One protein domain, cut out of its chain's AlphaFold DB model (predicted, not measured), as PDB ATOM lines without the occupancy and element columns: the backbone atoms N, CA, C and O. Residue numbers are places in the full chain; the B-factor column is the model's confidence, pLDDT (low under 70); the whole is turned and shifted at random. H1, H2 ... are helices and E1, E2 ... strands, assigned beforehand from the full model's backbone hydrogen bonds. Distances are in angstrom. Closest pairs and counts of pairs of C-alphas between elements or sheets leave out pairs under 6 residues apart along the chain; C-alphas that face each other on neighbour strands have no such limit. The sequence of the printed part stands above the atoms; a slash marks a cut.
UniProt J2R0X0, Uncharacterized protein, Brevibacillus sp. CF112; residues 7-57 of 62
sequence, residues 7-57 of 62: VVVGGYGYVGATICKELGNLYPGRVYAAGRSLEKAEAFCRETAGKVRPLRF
ATOM      1  N   VAL A   7      38.799  32.749   3.256       96.75
ATOM      2  CA  VAL A   7      39.419  32.597   4.578       96.75
ATOM      3  C   VAL A   7      40.408  31.444   4.537       96.75
ATOM      4  O   VAL A   7      40.020  30.301   4.312       96.75
ATOM      5  N   VAL A   8      41.682  31.734   4.790       97.56
ATOM      6  CA  VAL A   8      42.734  30.718   4.877       97.56
ATOM      7  C   VAL A   8      43.044  30.472   6.349       97.56
ATOM      8  O   VAL A   8      43.723  31.270   7.000       97.56
ATOM      9  N   VAL A   9      42.530  29.369   6.899       96.38
ATOM     10  CA  VAL A   9      42.822  28.956   8.280       96.38
ATOM     11  C   VAL A   9      44.256  28.431   8.359       96.38
ATOM     12  O   VAL A   9      44.661  27.587   7.568       96.38
ATOM     13  N   GLY A  10      45.046  28.964   9.295       95.81
ATOM     14  CA  GLY A  10      46.500  28.779   9.302       95.81
ATOM     15  C   GLY A  10      47.227  29.689   8.303       95.81
ATOM     16  O   GLY A  10      48.388  29.439   7.985       95.81
ATOM     17  N   GLY A  11      46.566  30.749   7.817       97.12
ATOM     18  CA  GLY A  11      47.016  31.581   6.695       97.12
ATOM     19  C   GLY A  11      48.313  32.366   6.900       97.12
ATOM     20  O   GLY A  11      48.886  32.827   5.926       97.12
ATOM     21  N   TYR A  12      48.809  32.501   8.131       96.50
ATOM     22  CA  TYR A  12      50.117  33.113   8.418       96.50
ATOM     23  C   TYR A  12      51.213  32.083   8.768       96.50
ATOM     24  O   TYR A  12      52.312  32.458   9.166       96.50
ATOM     25  N   GLY A  13      50.923  30.777   8.684       96.00
ATOM     26  CA  GLY A  13      51.931  29.710   8.770       96.00
ATOM     27  C   GLY A  13      52.614  29.467   7.421       96.00
ATOM     28  O   GLY A  13      52.167  29.996   6.416       96.00
ATOM     29  N   TYR A  14      53.659  28.636   7.368       96.00
ATOM     30  CA  TYR A  14      54.500  28.466   6.167       96.00
ATOM     31  C   TYR A  14      53.711  28.219   4.864       96.00
ATOM     32  O   TYR A  14      53.816  28.995   3.920       96.00
ATOM     33  N   VAL A  15      52.864  27.183   4.831       97.25
ATOM     34  CA  VAL A  15      52.060  26.848   3.640       97.25
ATOM     35  C   VAL A  15      50.931  27.859   3.425       97.25
ATOM     36  O   VAL A  15      50.735  28.349   2.314       97.25
ATOM     37  N   GLY A  16      50.204  28.201   4.493       98.00
ATOM     38  CA  GLY A  16      49.081  29.138   4.426       98.00
ATOM     39  C   GLY A  16      49.495  30.522   3.925       98.00
ATOM     40  O   GLY A  16      48.761  31.124   3.152       98.00
ATOM     41  N   ALA A  17      50.695  30.980   4.286       97.75
ATOM     42  CA  ALA A  17      51.258  32.255   3.863       97.75
ATOM     43  C   ALA A  17      51.500  32.297   2.353       97.75
ATOM     44  O   ALA A  17      51.162  33.294   1.714       97.75
ATOM     45  N   THR A  18      52.037  31.219   1.773       98.12
ATOM     46  CA  THR A  18      52.199  31.089   0.317       98.12
ATOM     47  C   THR A  18      50.845  31.159  -0.378       98.12
ATOM     48  O   THR A  18      50.653  31.988  -1.262       98.12
ATOM     49  N   ILE A  19      49.865  30.378   0.089       98.38
ATOM     50  CA  ILE A  19      48.501  30.387  -0.461       98.38
ATOM     51  C   ILE A  19      47.879  31.789  -0.350       98.38
ATOM     52  O   ILE A  19      47.307  32.294  -1.313       98.38
ATOM     53  N   CYS A  20      48.016  32.450   0.801       98.38
ATOM     54  CA  CYS A  20      47.522  33.806   1.014       98.38
ATOM     55  C   CYS A  20      48.155  34.818   0.054       98.38
ATOM     56  O   CYS A  20      47.440  35.682  -0.449       98.38
ATOM     57  N   LYS A  21      49.464  34.728  -0.209       97.75
ATOM     58  CA  LYS A  21      50.170  35.619  -1.142       97.75
ATOM     59  C   LYS A  21      49.677  35.424  -2.577       97.75
ATOM     60  O   LYS A  21      49.320  36.408  -3.222       97.75
ATOM     61  N   GLU A  22      49.570  34.177  -3.031       98.06
ATOM     62  CA  GLU A  22      49.056  33.855  -4.369       98.06
ATOM     63  C   GLU A  22      47.607  34.323  -4.547       98.06
ATOM     64  O   GLU A  22      47.292  35.096  -5.453       98.06
ATOM     65  N   LEU A  23      46.723  33.955  -3.618       97.88
ATOM     66  CA  LEU A  23      45.329  34.390  -3.658       97.88
ATOM     67  C   LEU A  23      45.192  35.906  -3.506       97.88
ATOM     68  O   LEU A  23      44.299  36.492  -4.104       97.88
ATOM     69  N   GLY A  24      46.049  36.558  -2.718       97.56
ATOM     70  CA  GLY A  24      46.033  38.008  -2.532       97.56
ATOM     71  C   GLY A  24      46.427  38.767  -3.799       97.56
ATOM     72  O   GLY A  24      45.939  39.872  -4.024       97.56
ATOM     73  N   ASN A  25      47.268  38.176  -4.650       97.06
ATOM     74  CA  ASN A  25      47.574  38.726  -5.970       97.06
ATOM     75  C   ASN A  25      46.386  38.600  -6.933       97.06
ATOM     76  O   ASN A  25      46.134  39.528  -7.696       97.06
ATOM     77  N   LEU A  26      45.642  37.492  -6.868       96.88
ATOM     78  CA  LEU A  26      44.473  37.240  -7.719       96.88
ATOM     79  C   LEU A  26      43.211  37.984  -7.247       96.88
ATOM     80  O   LEU A  26      42.418  38.452  -8.060       96.88
ATOM     81  N   TYR A  27      43.031  38.110  -5.932       96.44
ATOM     82  CA  TYR A  27      41.828  38.635  -5.281       96.44
ATOM     83  C   TYR A  27      42.184  39.649  -4.178       96.44
ATOM     84  O   TYR A  27      41.889  39.429  -2.993       96.44
ATOM     85  N   PRO A  28      42.827  40.776  -4.528       96.00
ATOM     86  CA  PRO A  28      43.325  41.737  -3.552       96.00
ATOM     87  C   PRO A  28      42.207  42.268  -2.647       96.00
ATOM     88  O   PRO A  28      41.131  42.660  -3.095       96.00
ATOM     89  N   GLY A  29      42.466  42.257  -1.338       95.50
ATOM     90  CA  GLY A  29      41.540  42.727  -0.306       95.50
ATOM     91  C   GLY A  29      40.415  41.747   0.051       95.50
ATOM     92  O   GLY A  29      39.629  42.046   0.955       95.50
ATOM     93  N   ARG A  30      40.337  40.585  -0.613       96.69
ATOM     94  CA  ARG A  30      39.312  39.553  -0.363       96.69
ATOM     95  C   ARG A  30      39.823  38.354   0.437       96.69
ATOM     96  O   ARG A  30      39.012  37.570   0.927       96.69
ATOM     97  N   VAL A  31      41.139  38.221   0.590       98.00
ATOM     98  CA  VAL A  31      41.783  37.102   1.289       98.00
ATOM     99  C   VAL A  31      42.041  37.454   2.746       98.00
ATOM    100  O   VAL A  31      42.580  38.521   3.039       98.00
ATOM    101  N   TYR A  32      41.694  36.540   3.649       97.94
ATOM    102  CA  TYR A  32      41.891  36.683   5.084       97.94
ATOM    103  C   TYR A  32      42.839  35.604   5.611       97.94
ATOM    104  O   TYR A  32      42.525  34.413   5.549       97.94
ATOM    105  N   ALA A  33      43.982  36.020   6.157       98.12
ATOM    106  CA  ALA A  33      44.891  35.137   6.875       98.12
ATOM    107  C   ALA A  33      44.353  34.915   8.291       98.12
ATOM    108  O   ALA A  33      44.411  35.808   9.140       98.12
ATOM    109  N   ALA A  34      43.798  33.728   8.526       97.62
ATOM    110  CA  ALA A  34      43.055  33.427   9.735       97.62
ATOM    111  C   ALA A  34      43.845  32.546  10.705       97.62
ATOM    112  O   ALA A  34      44.433  31.530  10.326       97.62
ATOM    113  N   GLY A  35      43.816  32.904  11.985       96.25
ATOM    114  CA  GLY A  35      44.344  32.064  13.053       96.25
ATOM    115  C   GLY A  35      44.126  32.652  14.441       96.25
ATOM    116  O   GLY A  35      43.497  33.696  14.611       96.25
ATOM    117  N   ARG A  36      44.642  31.963  15.461       95.94
ATOM    118  CA  ARG A  36      44.349  32.273  16.873       95.94
ATOM    119  C   ARG A  36      44.955  33.596  17.347       95.94
ATOM    120  O   ARG A  36      44.386  34.242  18.222       95.94
ATOM    121  N   SER A  37      46.106  33.981  16.794       96.81
ATOM    122  CA  SER A  37      46.807  35.219  17.149       96.81
ATOM    123  C   SER A  37      46.535  36.279  16.088       96.81
ATOM    124  O   SER A  37      47.007  36.160  14.958       96.81
ATOM    125  N   LEU A  38      45.779  37.313  16.469       97.06
ATOM    126  CA  LEU A  38      45.521  38.462  15.603       97.06
ATOM    127  C   LEU A  38      46.824  39.200  15.269       97.06
ATOM    128  O   LEU A  38      47.070  39.498  14.110       97.06
ATOM    129  N   GLU A  39      47.692  39.386  16.263       97.75
ATOM    130  CA  GLU A  39      49.000  40.031  16.114       97.75
ATOM    131  C   GLU A  39      49.868  39.359  15.035       97.75
ATOM    132  O   GLU A  39      50.409  40.032  14.157       97.75
ATOM    133  N   LYS A  40      49.969  38.020  15.046       96.94
ATOM    134  CA  LYS A  40      50.724  37.279  14.020       96.94
ATOM    135  C   LYS A  40      50.096  37.417  12.635       96.94
ATOM    136  O   LYS A  40      50.820  37.540  11.650       96.94
ATOM    137  N   ALA A  41      48.765  37.421  12.555       97.50
ATOM    138  CA  ALA A  41      48.063  37.650  11.298       97.50
ATOM    139  C   ALA A  41      48.319  39.069  10.762       97.50
ATOM    140  O   ALA A  41      48.598  39.228   9.577       97.50
ATOM    141  N   GLU A  42      48.275  40.091  11.618       97.50
ATOM    142  CA  GLU A  42      48.570  41.481  11.260       97.50
ATOM    143  C   GLU A  42      50.015  41.656  10.791       97.50
ATOM    144  O   GLU A  42      50.245  42.299   9.768       97.50
ATOM    145  N   ALA A  43      50.977  41.053  11.499       96.44
ATOM    146  CA  ALA A  43      52.386  41.070  11.117       96.44
ATOM    147  C   ALA A  43      52.599  40.514   9.710       96.44
ATOM    148  O   ALA A  43      53.182  41.197   8.871       96.44
ATOM    149  N   PHE A  44      52.030  39.342   9.428       96.69
ATOM    150  CA  PHE A  44      52.059  38.752   8.095       96.69
ATOM    151  C   PHE A  44      51.376  39.643   7.043       96.69
ATOM    152  O   PHE A  44      51.919  39.870   5.966       96.69
ATOM    153  N   CYS A  45      50.194  40.189   7.338       97.19
ATOM    154  CA  CYS A  45      49.436  40.968   6.355       97.19
ATOM    155  C   CYS A  45      50.137  42.276   5.953       97.19
ATOM    156  O   CYS A  45      49.993  42.702   4.803       97.19
ATOM    157  N   ARG A  46      50.939  42.882   6.844       95.94
ATOM    158  CA  ARG A  46      51.773  44.055   6.516       95.94
ATOM    159  C   ARG A  46      52.768  43.773   5.385       95.94
ATOM    160  O   ARG A  46      53.010  44.660   4.573       95.94
ATOM    161  N   GLU A  47      53.264  42.542   5.262       94.38
ATOM    162  CA  GLU A  47      54.161  42.124   4.170       94.38
ATOM    163  C   GLU A  47      53.458  42.048   2.805       94.38
ATOM    164  O   GLU A  47      54.110  41.976   1.766       94.38
ATOM    165  N   THR A  48      52.122  42.045   2.784       93.81
ATOM    166  CA  THR A  48      51.327  41.825   1.563       93.81
ATOM    167  C   THR A  48      50.817  43.114   0.918       93.81
ATOM    168  O   THR A  48      49.986  43.056   0.014       93.81
ATOM    169  N   ALA A  49      51.271  44.284   1.389       92.12
ATOM    170  CA  ALA A  49      50.799  45.596   0.932       92.12
ATOM    171  C   ALA A  49      49.258  45.739   0.971       92.12
ATOM    172  O   ALA A  49      48.648  46.333   0.087       92.12
ATOM    173  N   GLY A  50      48.611  45.143   1.981       87.88
ATOM    174  CA  GLY A  50      47.155  45.209   2.170       87.88
ATOM    175  C   GLY A  50      46.326  44.299   1.253       87.88
ATOM    176  O   GLY A  50      45.094  44.323   1.329       87.88
ATOM    177  N   LYS A  51      46.966  43.471   0.414       96.81
ATOM    178  CA  LYS A  51      46.283  42.477  -0.432       96.81
ATOM    179  C   LYS A  51      45.643  41.356   0.386       96.81
ATOM    180  O   LYS A  51      44.590  40.851  -0.000       96.81
ATOM    181  N   VAL A  52      46.252  40.998   1.514       98.25
ATOM    182  CA  VAL A  52      45.718  40.042   2.487       98.25
ATOM    183  C   VAL A  52      45.340  40.787   3.763       98.25
ATOM    184  O   VAL A  52      46.029  41.718   4.180       98.25
ATOM    185  N   ARG A  53      44.221  40.394   4.374       98.00
ATOM    186  CA  ARG A  53      43.682  40.997   5.597       98.00
ATOM    187  C   ARG A  53      43.807  40.038   6.784       98.00
ATOM    188  O   ARG A  53      43.659  38.830   6.610       98.00
ATOM    189  N   PRO A  54      44.060  40.534   8.000       97.88
ATOM    190  CA  PRO A  54      44.133  39.678   9.174       97.88
ATOM    191  C   PRO A  54      42.730  39.252   9.629       97.88
ATOM    192  O   PRO A  54      41.767  40.009   9.496       97.88
ATOM    193  N   LEU A  55      42.609  38.048  10.195       96.88
ATOM    194  CA  LEU A  55      41.389  37.593  10.864       96.88
ATOM    195  C   LEU A  55      41.731  36.755  12.100       96.88
ATOM    196  O   LEU A  55      42.407  35.729  12.005       96.88
ATOM    197  N   ARG A  56      41.219  37.149  13.269       96.56
ATOM    198  CA  ARG A  56      41.244  36.264  14.437       96.56
ATOM    199  C   ARG A  56      40.207  35.165  14.241       96.56
ATOM    200  O   ARG A  56      39.033  35.456  14.041       96.56
ATOM    201  N   PHE A  57      40.647  33.916  14.317       94.19
ATOM    202  CA  PHE A  57      39.795  32.752  14.109       94.19
ATOM    203  C   PHE A  57      40.280  31.579  14.964       94.19
ATOM    204  O   PHE A  57      41.448  31.184  14.882       94.19
TER     205      PHE A  57
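AT A GLANCE: This is residues 7 to 57 of the 62 residues of an uncharacterized protein of Brevibacillus sp. CF112 (UniProt J2R0X0). A small sheet of three parallel strands has two helices, H1 and H2, over one of its faces, while its other face is bare. It makes two layers, and the two helices run the opposite way to the strands beneath them. The printed part has 51 residues, with the elements E1, H1, E2, H2, E3 along the chain, and the sheet's order is E1, E2, E3. The class is mixed, helices and strands; the whole is compact, with a radius of gyration of the C-alphas of 8.9 A and spans of 25 by 18 by 15 A.

HOW THE PARTS SIT: The inner strand of the sheet is E2, residues 31 to 35. E3, residues 52 to 56, is its parallel neighbour at 31 degrees, with N 53 and O 31 2.8 A apart, within hydrogen-bond range. On the other side of E2, the edge strand E1, residues 7 to 9, is parallel to it at 28 degrees, with N 8 and O 32 2.9 A apart. H1, residues 14 to 26, is on the sheet at a height of 8.4 A, over E2 and, only just, E1, with 3 C-alphas over E1. It runs along the strands, at 6 degrees to E2 on the local plane; the closest C-alphas of the two are those of Gly 24 and Val 31, 5.8 A apart. H2, residues 38 to 46, is on the same face at a height of 6.9 A, over E3 and along it; their closest C-alphas, of Ala 41 and Pro 54, are 4.9 A apart. H1 and H2 are close but not clearly touching, at a steep tilt of 50 degrees, the same way; the closest C-alphas, of Ala 17 and Phe 44, are 7.8 A apart. E1, H1, E2 and E2, H2, E3 are strand-helix-strand units, two parallel neighbour strands with a helix between, each with a right-handed crossover. In H2 every O i to N i+4 pair is within hydrogen-bond range, in H1 8 of 9.

IN THESE COORDINATES: E2 is 13.1 A from first to last C-alpha, E3 13.3 A and E1 6.2 A. H1 is 19.2 A long and H2 12.4 A. E1 begins at C-alpha 7, (39.419, 32.597, 4.578), H1 at C-alpha 14, (54.500, 28.466, 6.167), and E3 ends at C-alpha 56, (41.244, 36.264, 14.437).

THE WHOLE: The two C-alphas farthest apart, of Leu 26 and Arg 36, are 25.1 A from each other. The printed part has no cut, and its four links are tight. The mean pLDDT of the printed part is 96.7, and no printed residue is under 70.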